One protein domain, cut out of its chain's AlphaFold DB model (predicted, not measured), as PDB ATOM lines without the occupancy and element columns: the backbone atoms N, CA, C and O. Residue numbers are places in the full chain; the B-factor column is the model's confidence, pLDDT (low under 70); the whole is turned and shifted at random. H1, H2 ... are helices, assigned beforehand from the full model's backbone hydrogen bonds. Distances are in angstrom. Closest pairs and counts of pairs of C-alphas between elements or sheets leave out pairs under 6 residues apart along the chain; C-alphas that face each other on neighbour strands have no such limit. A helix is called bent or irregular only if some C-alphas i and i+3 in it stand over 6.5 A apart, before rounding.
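AT A GLANCE: This is residues 25 to 112 of the 152 residues of an uncharacterized protein of Paenibacillus sp. OT2-17 (UniProt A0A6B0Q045). Three long helices, H1, H2 and H3, run back and forth along the long axis in an elongated zigzag, H1 folding back into H2 at one end and H2 into H3 at the other. H1 is bent but runs nearly straight, its arms at 12 degrees; after H3 the chain returns towards the middle, where the short helix H4 packs on arm H1a and the short helix H5 packs on H2 and the last part of H3. The printed part has 88 residues with five named helices, H1 to H5 in that order, and no named strand: an all helix domain. It is compact, with a radius of gyration of the C-alphas of 13.7 A, and elongated, spanning 45 by 23 by 20 A.

HOW THE PARTS SIT: Start with H1, residues 25 to 48, assigned as one helix by its hydrogen bonds but bent: C-alphas 36 and 39 are 7.0 A apart, between arm H1a, residues 25 to 36, and arm H1b, residues 39 to 48. Next comes H2, residues 53 to 71, the hub, which with residues 53 to 57 alone touches H1b in a hairpin, opposite ways at a steep tilt of 39 degrees; the closest C-alphas, of Ser 46 and Arg 53, are 5.8 A apart. H2 and H3, residues 78 to 94, form a second hairpin, opposite ways at a shallow tilt of 17 degrees; they only just touch, with 3 pairs of C-alphas within 8 A, the closest being Tyr 68 and Phe 88 at 6.4 A. H1a and H3 are near each other, with 6 pairs of C-alphas within 10 A. H4, residues 97 to 100, touches H1a, the closest C-alphas being Glu 31 and Leu 99 at 4.2 A. H5, residues 106 to 110, touches H2 at the C-alphas of Ala 61 and Leu 107, 5.4 A, and H3 at those of Ile 92 and Lys 108, 4.4 A. Every O i to N i+4 pair is within hydrogen-bond range in H1b, H3 and H5, against 7 of 8 in H1a and 14 of 15 in H2; H4 is too short for such a pair.

IN THESE COORDINATES: Find C-alpha 25 at (-20.548, 60.152, -11.606), where H1a begins and runs 14.7 A; H1b measures 14.2 A. H2 runs 25.9 A to C-alpha 71 at (-14.593, 44.269, -25.529), and H3 22.9 A. H4 spans 5.5 A and H5 6.5 A, ending at C-alpha 110, (-29.044, 37.213, -14.737).

THE WHOLE: Look to the C-alphas of Ala 48 and Pro 78 for the two farthest apart, 45.0 A. The printed part has no cut and no long link. Its mean pLDDT is 96.8, and no printed residue is under 70.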
ATOM      1  N   TRP A  25     -20.544  60.073 -10.146       96.62
ATOM      2  CA  TRP A  25     -20.548  60.152 -11.606       96.62
ATOM      3  C   TRP A  25     -20.959  58.820 -12.251       96.62
ATOM      4  O   TRP A  25     -21.781  58.796 -13.166       96.62
ATOM      5  N   ARG A  26     -20.450  57.692 -11.740       96.44
ATOM      6  CA  ARG A  26     -20.808  56.357 -12.232       96.44
ATOM      7  C   ARG A  26     -22.294  56.058 -12.035       96.44
ATOM      8  O   ARG A  26     -22.921  55.536 -12.955       96.44
ATOM      9  N   ASP A  27     -22.864  56.418 -10.888       98.00
ATOM     10  CA  ASP A  27     -24.298  56.245 -10.628       98.00
ATOM     11  C   ASP A  27     -25.148  57.053 -11.601       98.00
ATOM     12  O   ASP A  27     -26.079  56.507 -12.191       98.00
ATOM     13  N   GLN A  28     -24.780  58.308 -11.853       97.25
ATOM     14  CA  GLN A  28     -25.478  59.165 -12.812       97.25
ATOM     15  C   GLN A  28     -25.443  58.587 -14.231       97.25
ATOM     16  O   GLN A  28     -26.467  58.579 -14.914       97.25
ATOM     17  N   VAL A  29     -24.293  58.071 -14.677       96.00
ATOM     18  CA  VAL A  29     -24.164  57.443 -16.003       96.00
ATOM     19  C   VAL A  29     -25.059  56.205 -16.111       96.00
ATOM     20  O   VAL A  29     -25.800  56.062 -17.088       96.00
ATOM     21  N   ILE A  30     -25.033  55.326 -15.103       97.69
ATOM     22  CA  ILE A  30     -25.864  54.111 -15.067       97.69
ATOM     23  C   ILE A  30     -27.349  54.491 -15.040       97.69
ATOM     24  O   ILE A  30     -28.126  53.961 -15.836       97.69
ATOM     25  N   GLU A  31     -27.743  55.428 -14.181       98.44
ATOM     26  CA  GLU A  31     -29.127  55.880 -14.052       98.44
ATOM     27  C   GLU A  31     -29.653  56.468 -15.360       98.44
ATOM     28  O   GLU A  31     -30.719  56.072 -15.834       98.44
ATOM     29  N   GLN A  32     -28.898  57.368 -15.994       96.56
ATOM     30  CA  GLN A  32     -29.292  57.983 -17.261       96.56
ATOM     31  C   GLN A  32     -29.443  56.944 -18.374       96.56
ATOM     32  O   GLN A  32     -30.405  57.000 -19.149       96.56
ATOM     33  N   MET A  33     -28.530  55.974 -18.452       95.56
ATOM     34  CA  MET A  33     -28.565  54.929 -19.473       95.56
ATOM     35  C   MET A  33     -29.723  53.945 -19.258       95.56
ATOM     36  O   MET A  33     -30.442  53.605 -20.203       95.56
ATOM     37  N   PHE A  34     -29.924  53.479 -18.027       98.12
ATOM     38  CA  PHE A  34     -30.885  52.425 -17.731       98.12
ATOM     39  C   PHE A  34     -32.238  52.982 -17.288       98.12
ATOM     40  O   PHE A  34     -33.177  52.941 -18.084       98.12
ATOM     41  N   ALA A  35     -32.364  53.517 -16.070       98.38
ATOM     42  CA  ALA A  35     -33.633  54.062 -15.568       98.38
ATOM     43  C   ALA A  35     -34.180  55.197 -16.455       98.38
ATOM     44  O   ALA A  35     -35.376  55.265 -16.754       98.38
ATOM     45  N   GLY A  36     -33.288  56.077 -16.909       97.81
ATOM     46  CA  GLY A  36     -33.596  57.242 -17.727       97.81
ATOM     47  C   GLY A  36     -34.019  56.906 -19.156       97.81
ATOM     48  O   GLY A  36     -34.801  57.671 -19.729       97.81
ATOM     49  N   ASN A  37     -33.572  55.768 -19.699       96.31
ATOM     50  CA  ASN A  37     -33.789  55.379 -21.095       96.31
ATOM     51  C   ASN A  37     -34.269  53.928 -21.251       96.31
ATOM     52  O   ASN A  37     -35.463  53.705 -21.460       96.31
ATOM     53  N   LEU A  38     -33.372  52.935 -21.171       97.12
ATOM     54  CA  LEU A  38     -33.693  51.547 -21.540       97.12
ATOM     55  C   LEU A  38     -34.879  50.970 -20.757       97.12
ATOM     56  O   LEU A  38     -35.751  50.340 -21.350       97.12
ATOM     57  N   ALA A  39     -34.978  51.239 -19.456       98.06
ATOM     58  CA  ALA A  39     -36.079  50.770 -18.619       98.06
ATOM     59  C   ALA A  39     -37.446  51.271 -19.116       98.06
ATOM     60  O   ALA A  39     -38.413  50.508 -19.149       98.06
ATOM     61  N   LYS A  40     -37.524  52.527 -19.579       97.94
ATOM     62  CA  LYS A  40     -38.752  53.117 -20.144       97.94
ATOM     63  C   LYS A  40     -39.151  52.431 -21.450       97.94
ATOM     64  O   LYS A  40     -40.334  52.156 -21.674       97.94
ATOM     65  N   VAL A  41     -38.165  52.108 -22.290       97.75
ATOM     66  CA  VAL A  41     -38.371  51.347 -23.531       97.75
ATOM     67  C   VAL A  41     -38.864  49.937 -23.208       97.75
ATOM     68  O   VAL A  41     -39.885  49.510 -23.746       97.75
ATOM     69  N   TRP A  42     -38.225  49.238 -22.265       97.88
ATOM     70  CA  TRP A  42     -38.635  47.896 -21.843       97.88
ATOM     71  C   TRP A  42     -40.027  47.861 -21.231       97.88
ATOM     72  O   TRP A  42     -40.808  46.954 -21.525       97.88
ATOM     73  N   GLN A  43     -40.376  48.861 -20.426       97.00
ATOM     74  CA  GLN A  43     -41.715  48.986 -19.868       97.00
ATOM     75  C   GLN A  43     -42.764  49.174 -20.970       97.00
ATOM     76  O   GLN A  43     -43.818  48.542 -20.920       97.00
ATOM     77  N   SER A  44     -42.479  50.015 -21.964       97.81
ATOM     78  CA  SER A  44     -43.395  50.281 -23.078       97.81
ATOM     79  C   SER A  44     -43.566  49.051 -23.972       97.81
ATOM     80  O   SER A  44     -44.691  48.637 -24.244       97.81
ATOM     81  N   LEU A  45     -42.463  48.398 -24.350       97.44
ATOM     82  CA  LEU A  45     -42.480  47.178 -25.161       97.44
ATOM     83  C   LEU A  45     -43.181  46.021 -24.453       97.44
ATOM     84  O   LEU A  45     -43.956  45.302 -25.079       97.44
ATOM     85  N   SER A  46     -42.965  45.852 -23.149       97.31
ATOM     86  CA  SER A  46     -43.615  44.776 -22.398       97.31
ATOM     87  C   SER A  46     -45.125  44.982 -22.246       97.31
ATOM     88  O   SER A  46     -45.854  44.007 -22.119       97.31
ATOM     89  N   LYS A  47     -45.610  46.232 -22.297       97.25
ATOM     90  CA  LYS A  47     -47.051  46.541 -22.334       97.25
ATOM     91  C   LYS A  47     -47.658  46.352 -23.725       97.25
ATOM     92  O   LYS A  47     -48.801  45.928 -23.832       97.25
ATOM     93  N   ALA A  48     -46.912  46.696 -24.773       97.94
ATOM     94  CA  ALA A  48     -47.388  46.645 -26.155       97.94
ATOM     95  C   ALA A  48     -47.286  45.249 -26.792       97.94
ATOM     96  O   ALA A  48     -47.903  44.989 -27.822       97.94
ATOM     97  N   THR A  49     -46.498  44.348 -26.205       95.56
ATOM     98  CA  THR A  49     -46.208  43.017 -26.754       95.56
ATOM     99  C   THR A  49     -46.425  41.926 -25.705       95.56
ATOM    100  O   THR A  49     -46.712  42.201 -24.546       95.56
ATOM    101  N   ARG A  50     -46.248  40.657 -26.095       93.88
ATOM    102  CA  ARG A  50     -46.248  39.515 -25.160       93.88
ATOM    103  C   ARG A  50     -44.865  39.219 -24.559       93.88
ATOM    104  O   ARG A  50     -44.698  38.207 -23.882       93.88
ATOM    105  N   VAL A  51     -43.864  40.066 -24.813       96.69
ATOM    106  CA  VAL A  51     -42.504  39.878 -24.295       96.69
ATOM    107  C   VAL A  51     -42.421  40.429 -22.872       96.69
ATOM    108  O   VAL A  51     -42.747  41.588 -22.611       96.69
ATOM    109  N   SER A  52     -41.982  39.604 -21.921       97.12
ATOM    110  CA  SER A  52     -41.858  40.031 -20.525       97.12
ATOM    111  C   SER A  52     -40.645  40.942 -20.312       97.12
ATOM    112  O   SER A  52     -39.616  40.803 -20.979       97.12
ATOM    113  N   ARG A  53     -40.712  41.821 -19.302       96.69
ATOM    114  CA  ARG A  53     -39.556  42.639 -18.888       96.69
ATOM    115  C   ARG A  53     -38.319  41.801 -18.557       96.69
ATOM    116  O   ARG A  53     -37.214  42.240 -18.836       96.69
ATOM    117  N   SER A  54     -38.479  40.590 -18.014       97.25
ATOM    118  CA  SER A  54     -37.341  39.702 -17.736       97.25
ATOM    119  C   SER A  54     -36.614  39.245 -19.000       97.25
ATOM    120  O   SER A  54     -35.389  39.209 -18.984       97.25
ATOM    121  N   VAL A  55     -37.335  38.951 -20.089       98.00
ATOM    122  CA  VAL A  55     -36.706  38.596 -21.374       98.00
ATOM    123  C   VAL A  55     -35.892  39.775 -21.912       98.00
ATOM    124  O   VAL A  55     -34.742  39.595 -22.304       98.00
ATOM    125  N   LEU A  56     -36.467  40.984 -21.887       98.06
ATOM    126  CA  LEU A  56     -35.826  42.214 -22.374       98.06
ATOM    127  C   LEU A  56     -34.576  42.574 -21.555       98.06
ATOM    128  O   LEU A  56     -33.514  42.862 -22.111       98.06
ATOM    129  N   TRP A  57     -34.681  42.490 -20.228       98.31
ATOM    130  CA  TRP A  57     -33.563  42.749 -19.330       98.31
ATOM    131  C   TRP A  57     -32.454  41.716 -19.452       98.31
ATOM    132  O   TRP A  57     -31.292  42.103 -19.492       98.31
ATOM    133  N   GLU A  58     -32.768  40.426 -19.551       98.25
ATOM    134  CA  GLU A  58     -31.725  39.420 -19.749       98.25
ATOM    135  C   GLU A  58     -31.039  39.577 -21.108       98.25
ATOM    136  O   GLU A  58     -29.825  39.415 -21.202       98.25
ATOM    137  N   ASN A  59     -31.792  39.936 -22.154       96.75
ATOM    138  CA  ASN A  59     -31.212  40.239 -23.460       96.75
ATOM    139  C   ASN A  59     -30.199  41.388 -23.350       96.75
ATOM    140  O   ASN A  59     -29.052  41.229 -23.752       96.75
ATOM    141  N   THR A  60     -30.588  42.480 -22.688       97.62
ATOM    142  CA  THR A  60     -29.705  43.620 -22.387       97.62
ATOM    143  C   THR A  60     -28.479  43.186 -21.584       97.62
ATOM    144  O   THR A  60     -27.351  43.541 -21.917       97.62
ATOM    145  N   ALA A  61     -28.691  42.393 -20.534       98.00
ATOM    146  CA  ALA A  61     -27.649  41.999 -19.605       98.00
ATOM    147  C   ALA A  61     -26.543  41.186 -20.280       98.00
ATOM    148  O   ALA A  61     -25.369  41.420 -20.019       98.00
ATOM    149  N   ILE A  62     -26.896  40.285 -21.197       96.06
ATOM    150  CA  ILE A  62     -25.917  39.480 -21.937       96.06
ATOM    151  C   ILE A  62     -24.995  40.356 -22.783       96.06
ATOM    152  O   ILE A  62     -23.791  40.106 -22.802       96.06
ATOM    153  N   TYR A  63     -25.525  41.393 -23.439       96.12
ATOM    154  CA  TYR A  63     -24.693  42.335 -24.192       96.12
ATOM    155  C   TYR A  63     -23.776  43.138 -23.274       96.12
ATOM    156  O   TYR A  63     -22.598  43.287 -23.582       96.12
ATOM    157  N   VAL A  64     -24.281  43.595 -22.125       97.50
ATOM    158  CA  VAL A  64     -23.451  44.268 -21.116       97.50
ATOM    159  C   VAL A  64     -22.321  43.348 -20.651       97.50
ATOM    160  O   VAL A  64     -21.165  43.757 -20.670       97.50
ATOM    161  N   TYR A  65     -22.613  42.092 -20.303       97.31
ATOM    162  CA  TYR A  65     -21.578  41.138 -19.894       97.31
ATOM    163  C   TYR A  65     -20.553  40.925 -20.999       97.31
ATOM    164  O   TYR A  65     -19.361  40.958 -20.733       97.31
ATOM    165  N   TRP A  66     -21.000  40.741 -22.243       95.56
ATOM    166  CA  TRP A  66     -20.095  40.539 -23.368       95.56
ATOM    167  C   TRP A  66     -19.170  41.741 -23.590       95.56
ATOM    168  O   TRP A  66     -17.974  41.535 -23.804       95.56
ATOM    169  N   LEU A  67     -19.694  42.968 -23.478       96.62
ATOM    170  CA  LEU A  67     -18.904  44.195 -23.594       96.62
ATOM    171  C   LEU A  67     -17.806  44.262 -22.527       96.62
ATOM    172  O   LEU A  67     -16.643  44.453 -22.871       96.62
ATOM    173  N   TYR A  68     -18.149  44.047 -21.257       97.06
ATOM    174  CA  TYR A  68     -17.175  44.091 -20.162       97.06
ATOM    175  C   TYR A  68     -16.187  42.918 -20.196       97.06
ATOM    176  O   TYR A  68     -14.989  43.124 -20.034       97.06
ATOM    177  N   GLU A  69     -16.667  41.697 -20.436       94.25
ATOM    178  CA  GLU A  69     -15.843  40.483 -20.399       94.25
ATOM    179  C   GLU A  69     -14.926  40.347 -21.630       94.25
ATOM    180  O   GLU A  69     -13.914  39.661 -21.536       94.25
ATOM    181  N   ASN A  70     -15.268  40.946 -22.784       91.31
ATOM    182  CA  ASN A  70     -14.545  40.694 -24.044       91.31
ATOM    183  C   ASN A  70     -14.135  41.946 -24.826       91.31
ATOM    184  O   ASN A  70     -13.221  41.842 -25.637       91.31
ATOM    185  N   LYS A  71     -14.810  43.094 -24.661       95.12
ATOM    186  CA  LYS A  71     -14.593  44.269 -25.529       95.12
ATOM    187  C   LYS A  71     -13.899  45.439 -24.862       95.12
ATOM    188  O   LYS A  71     -12.962  45.969 -25.440       95.12
ATOM    189  N   PHE A  72     -14.297  45.833 -23.661       94.25
ATOM    190  CA  PHE A  72     -13.714  47.015 -23.018       94.25
ATOM    191  C   PHE A  72     -12.264  46.816 -22.562       94.25
ATOM    192  O   PHE A  72     -11.521  47.786 -22.480       94.25
ATOM    193  N   ALA A  73     -11.841  45.575 -22.313       91.88
ATOM    194  CA  ALA A  73     -10.457  45.257 -21.959       91.88
ATOM    195  C   ALA A  73      -9.538  45.031 -23.182       91.88
ATOM    196  O   ALA A  73      -8.325  44.857 -23.019       91.88
ATOM    197  N   GLU A  74     -10.092  44.992 -24.399       93.62
ATOM    198  CA  GLU A  74      -9.344  44.747 -25.636       93.62
ATOM    199  C   GLU A  74      -8.453  45.965 -25.945       93.62
ATOM    200  O   GLU A  74      -8.945  47.069 -26.153       93.62
ATOM    201  N   GLY A  75      -7.126  45.784 -25.927       93.19
ATOM    202  CA  GLY A  75      -6.158  46.869 -26.163       93.19
ATOM    203  C   GLY A  75      -5.934  47.840 -24.992       93.19
ATOM    204  O   GLY A  75      -5.143  48.766 -25.134       93.19
ATOM    205  N   ALA A  76      -6.578  47.615 -23.843       94.31
ATOM    206  CA  ALA A  76      -6.499  48.478 -22.663       94.31
ATOM    207  C   ALA A  76      -5.182  48.315 -21.867       94.31
ATOM    208  O   ALA A  76      -4.607  47.215 -21.814       94.31
ATOM    209  N   THR A  77      -4.731  49.377 -21.189       97.31
ATOM    210  CA  THR A  77      -3.609  49.316 -20.230       97.31
ATOM    211  C   THR A  77      -3.979  48.497 -18.982       97.31
ATOM    212  O   THR A  77      -5.165  48.259 -18.731       97.31
ATOM    213  N   PRO A  78      -3.010  48.044 -18.162       96.62
ATOM    214  CA  PRO A  78      -3.312  47.353 -16.903       96.62
ATOM    215  C   PRO A  78      -4.262  48.141 -15.982       96.62
ATOM    216  O   PRO A  78      -5.203  47.573 -15.433       96.62
ATOM    217  N   GLU A  79      -4.079  49.456 -15.881       95.62
ATOM    218  CA  GLU A  79      -4.898  50.348 -15.052       95.62
ATOM    219  C   GLU A  79      -6.310  50.529 -15.624       95.62
ATOM    220  O   GLU A  79      -7.281  50.713 -14.894       95.62
ATOM    221  N   GLU A  80      -6.455  50.517 -16.948       94.88
ATOM    222  CA  GLU A  80      -7.762  50.524 -17.607       94.88
ATOM    223  C   GLU A  80      -8.498  49.202 -17.408       94.88
ATOM    224  O   GLU A  80      -9.682  49.214 -17.083       94.88
ATOM    225  N   LYS A  81      -7.802  48.067 -17.524       96.50
ATOM    226  CA  LYS A  81      -8.385  46.741 -17.269       96.50
ATOM    227  C   LYS A  81      -8.898  46.623 -15.842       96.50
ATOM    228  O   LYS A  81     -10.039  46.216 -15.651       96.50
ATOM    229  N   GLN A  82      -8.107  47.066 -14.866       96.50
ATOM    230  CA  GLN A  82      -8.543  47.113 -13.473       96.50
ATOM    231  C   GLN A  82      -9.816  47.957 -13.315       96.50
ATOM    232  O   GLN A  82     -10.779  47.518 -12.690       96.50
ATOM    233  N   ARG A  83      -9.874  49.141 -13.941       94.88
ATOM    234  CA  ARG A  83     -11.076  49.992 -13.910       94.88
ATOM    235  C   ARG A  83     -12.295  49.315 -14.545       94.88
ATOM    236  O   ARG A  83     -13.391  49.411 -13.997       94.88
ATOM    237  N   VAL A  84     -12.120  48.616 -15.668       96.62
ATOM    238  CA  VAL A  84     -13.189  47.845 -16.330       96.62
ATOM    239  C   VAL A  84     -13.710  46.736 -15.413       96.62
ATOM    240  O   VAL A  84     -14.923  46.560 -15.305       96.62
ATOM    241  N   GLU A  85     -12.825  46.020 -14.720       97.00
ATOM    242  CA  GLU A  85     -13.196  44.979 -13.756       97.00
ATOM    243  C   GLU A  85     -13.948  45.549 -12.543       97.00
ATOM    244  O   GLU A  85     -14.988  45.009 -12.153       97.00
ATOM    245  N   GLU A  86     -13.476  46.662 -11.978       97.00
ATOM    246  CA  GLU A  86     -14.123  47.362 -10.859       97.00
ATOM    247  C   GLU A  86     -15.518  47.881 -11.232       97.00
ATOM    248  O   GLU A  86     -16.470  47.766 -10.450       97.00
ATOM    249  N   ASP A  87     -15.670  48.436 -12.434       97.06
ATOM    250  CA  ASP A  87     -16.961  48.900 -12.936       97.06
ATOM    251  C   ASP A  87     -17.912  47.755 -13.213       97.06
ATOM    252  O   ASP A  87     -19.096  47.852 -12.877       97.06
ATOM    253  N   PHE A  88     -17.400  46.656 -13.765       97.94
ATOM    254  CA  PHE A  88     -18.208  45.470 -13.950       97.94
ATOM    255  C   PHE A  88     -18.701  44.945 -12.603       97.94
ATOM    256  O   PHE A  88     -19.908  44.781 -12.428       97.94
ATOM    257  N   HIS A  89     -17.802  44.760 -11.628       97.88
ATOM    258  CA  HIS A  89     -18.151  44.309 -10.279       97.88
ATOM    259  C   HIS A  89     -19.256  45.170  -9.671       97.88
ATOM    260  O   HIS A  89     -20.274  44.633  -9.227       97.88
ATOM    261  N   TYR A  90     -19.088  46.493  -9.712       98.38
ATOM    262  CA  TYR A  90     -20.092  47.423  -9.216       98.38
ATOM    263  C   TYR A  90     -21.446  47.191  -9.890       98.38
ATOM    264  O   TYR A  90     -22.452  46.961  -9.219       98.38
ATOM    265  N   LEU A  91     -21.461  47.167 -11.223       97.88
ATOM    266  CA  LEU A  91     -22.669  47.066 -12.029       97.88
ATOM    267  C   LEU A  91     -23.482  45.791 -11.740       97.88
ATOM    268  O   LEU A  91     -24.712  45.840 -11.669       97.88
ATOM    269  N   ILE A  92     -22.808  44.652 -11.543       97.25
ATOM    270  CA  ILE A  92     -23.453  43.345 -11.328       97.25
ATOM    271  C   ILE A  92     -23.620  42.952  -9.855       97.25
ATOM    272  O   ILE A  92     -24.231  41.915  -9.586       97.25
ATOM    273  N   ARG A  93     -23.098  43.716  -8.885       96.00
ATOM    274  CA  ARG A  93     -23.185  43.345  -7.457       96.00
ATOM    275  C   ARG A  93     -23.689  44.444  -6.541       96.00
ATOM    276  O   ARG A  93     -24.572  44.135  -5.729       96.00
ATOM    277  N   ASP A  94     -23.169  45.654  -6.699       97.62
ATOM    278  CA  ASP A  94     -23.268  46.728  -5.705       97.62
ATOM    279  C   ASP A  94     -24.240  47.834  -6.139       97.62
ATOM    280  O   ASP A  94     -24.907  48.429  -5.295       97.62
ATOM    281  N   ALA A  95     -24.376  48.056  -7.450       98.12
ATOM    282  CA  ALA A  95     -25.242  49.078  -8.019       98.12
ATOM    283  C   ALA A  95     -26.702  48.886  -7.557       98.12
ATOM    284  O   ALA A  95     -27.287  47.810  -7.785       98.12
ATOM    285  N   PRO A  96     -27.313  49.905  -6.921       98.12
ATOM    286  CA  PRO A  96     -28.664  49.802  -6.396       98.12
ATOM    287  C   PRO A  96     -29.704  49.709  -7.518       98.12
ATOM    288  O   PRO A  96     -29.547  50.244  -8.612       98.12
ATOM    289  N   ALA A  97     -30.809  49.016  -7.232       98.12
ATOM    290  CA  ALA A  97     -31.812  48.672  -8.239       98.12
ATOM    291  C   ALA A  97     -32.477  49.893  -8.908       98.12
ATOM    292  O   ALA A  97     -32.836  49.823 -10.085       98.12
ATOM    293  N   HIS A  98     -32.590  51.016  -8.188       98.31
ATOM    294  CA  HIS A  98     -33.220  52.231  -8.707       98.31
ATOM    295  C   HIS A  98     -32.473  52.823  -9.911       98.31
ATOM    296  O   HIS A  98     -33.133  53.344 -10.805       98.31
ATOM    297  N   LEU A  99     -31.147  52.641 -10.013       98.69
ATOM    298  CA  LEU A  99     -30.366  53.076 -11.184       98.69
ATOM    299  C   LEU A  99     -30.809  52.367 -12.473       98.69
ATOM    300  O   LEU A  99     -30.591  52.853 -13.577       98.69
ATOM    301  N   PHE A 100     -31.477  51.221 -12.348       98.50
ATOM    302  CA  PHE A 100     -32.028  50.466 -13.469       98.50
ATOM    303  C   PHE A 100     -33.525  50.707 -13.680       98.50
ATOM    304  O   PHE A 100     -34.103  50.126 -14.592       98.50
ATOM    305  N   GLY A 101     -34.173  51.531 -12.850       97.62
ATOM    306  CA  GLY A 101     -35.623  51.723 -12.879       97.62
ATOM    307  C   GLY A 101     -36.402  50.467 -12.473       97.62
ATOM    308  O   GLY A 101     -37.542  50.281 -12.894       97.62
ATOM    309  N   GLU A 102     -35.787  49.582 -11.686       97.38
ATOM    310  CA  GLU A 102     -36.350  48.290 -11.292       97.38
ATOM    311  C   GLU A 102     -36.288  48.088  -9.772       97.38
ATOM    312  O   GLU A 102     -35.553  48.763  -9.056       97.38
ATOM    313  N   SER A 103     -37.058  47.125  -9.255       96.69
ATOM    314  CA  SER A 103     -37.048  46.782  -7.821       96.69
ATOM    315  C   SER A 103     -35.877  45.883  -7.411       96.69
ATOM    316  O   SER A 103     -35.571  45.747  -6.228       96.69
ATOM    317  N   ARG A 104     -35.216  45.250  -8.384       96.69
ATOM    318  CA  ARG A 104     -33.999  44.445  -8.213       96.69
ATOM    319  C   ARG A 104     -33.037  44.767  -9.346       96.69
ATOM    320  O   ARG A 104     -33.492  45.004 -10.458       96.69
ATOM    321  N   ASN A 105     -31.731  44.729  -9.077       98.00
ATOM    322  CA  ASN A 105     -30.716  44.926 -10.110       98.00
ATOM    323  C   ASN A 105     -30.840  43.799 -11.170       98.00
ATOM    324  O   ASN A 105     -30.571  42.631 -10.852       98.00
ATOM    325  N   PRO A 106     -31.250  44.120 -12.413       97.25
ATOM    326  CA  PRO A 106     -31.472  43.117 -13.447       97.25
ATOM    327  C   PRO A 106     -30.158  42.473 -13.910       97.25
ATOM    328  O   PRO A 106     -30.128  41.275 -14.185       97.25
ATOM    329  N   LEU A 107     -29.053  43.222 -13.923       98.06
ATOM    330  CA  LEU A 107     -27.726  42.725 -14.302       98.06
ATOM    331  C   LEU A 107     -27.134  41.797 -13.234       98.06
ATOM    332  O   LEU A 107     -26.422  40.848 -13.535       98.06
ATOM    333  N   LYS A 108     -27.485  41.988 -11.964       97.81
ATOM    334  CA  LYS A 108     -27.169  41.010 -10.917       97.81
ATOM    335  C   LYS A 108     -27.993  39.735 -11.076       97.81
ATOM    336  O   LYS A 108     -27.478  38.627 -10.954       97.81
ATOM    337  N   GLN A 109     -29.287  39.880 -11.360       95.94
ATOM    338  CA  GLN A 109     -30.239  38.768 -11.413       95.94
ATOM    339  C   GLN A 109     -29.878  37.704 -12.464       95.94
ATOM    340  O   GLN A 109     -30.116  36.510 -12.231       95.94
ATOM    341  N   PHE A 110     -29.348  38.113 -13.618       96.25
ATOM    342  CA  PHE A 110     -29.044  37.213 -14.737       96.25
ATOM    343  C   PHE A 110     -27.572  36.790 -14.817       96.25
ATOM    344  O   PHE A 110     -27.229  35.969 -15.665       96.25
ATOM    345  N   ASN A 111     -26.698  37.306 -13.952       96.19
ATOM    346  CA  ASN A 111     -25.293  36.915 -13.941       96.19
ATOM    347  C   ASN A 111     -25.095  35.581 -13.200       96.19
ATOM    348  O   ASN A 111     -24.769  35.544 -12.014       96.19
ATOM    349  N   THR A 112     -25.325  34.469 -13.895       94.62
ATOM    350  CA  THR A 112     -25.028  33.116 -13.398       94.62
ATOM    351  C   THR A 112     -23.609  32.678 -13.781       94.62
ATOM    352  O   THR A 112     -23.038  33.216 -14.734       94.62
TER     353      THR A 112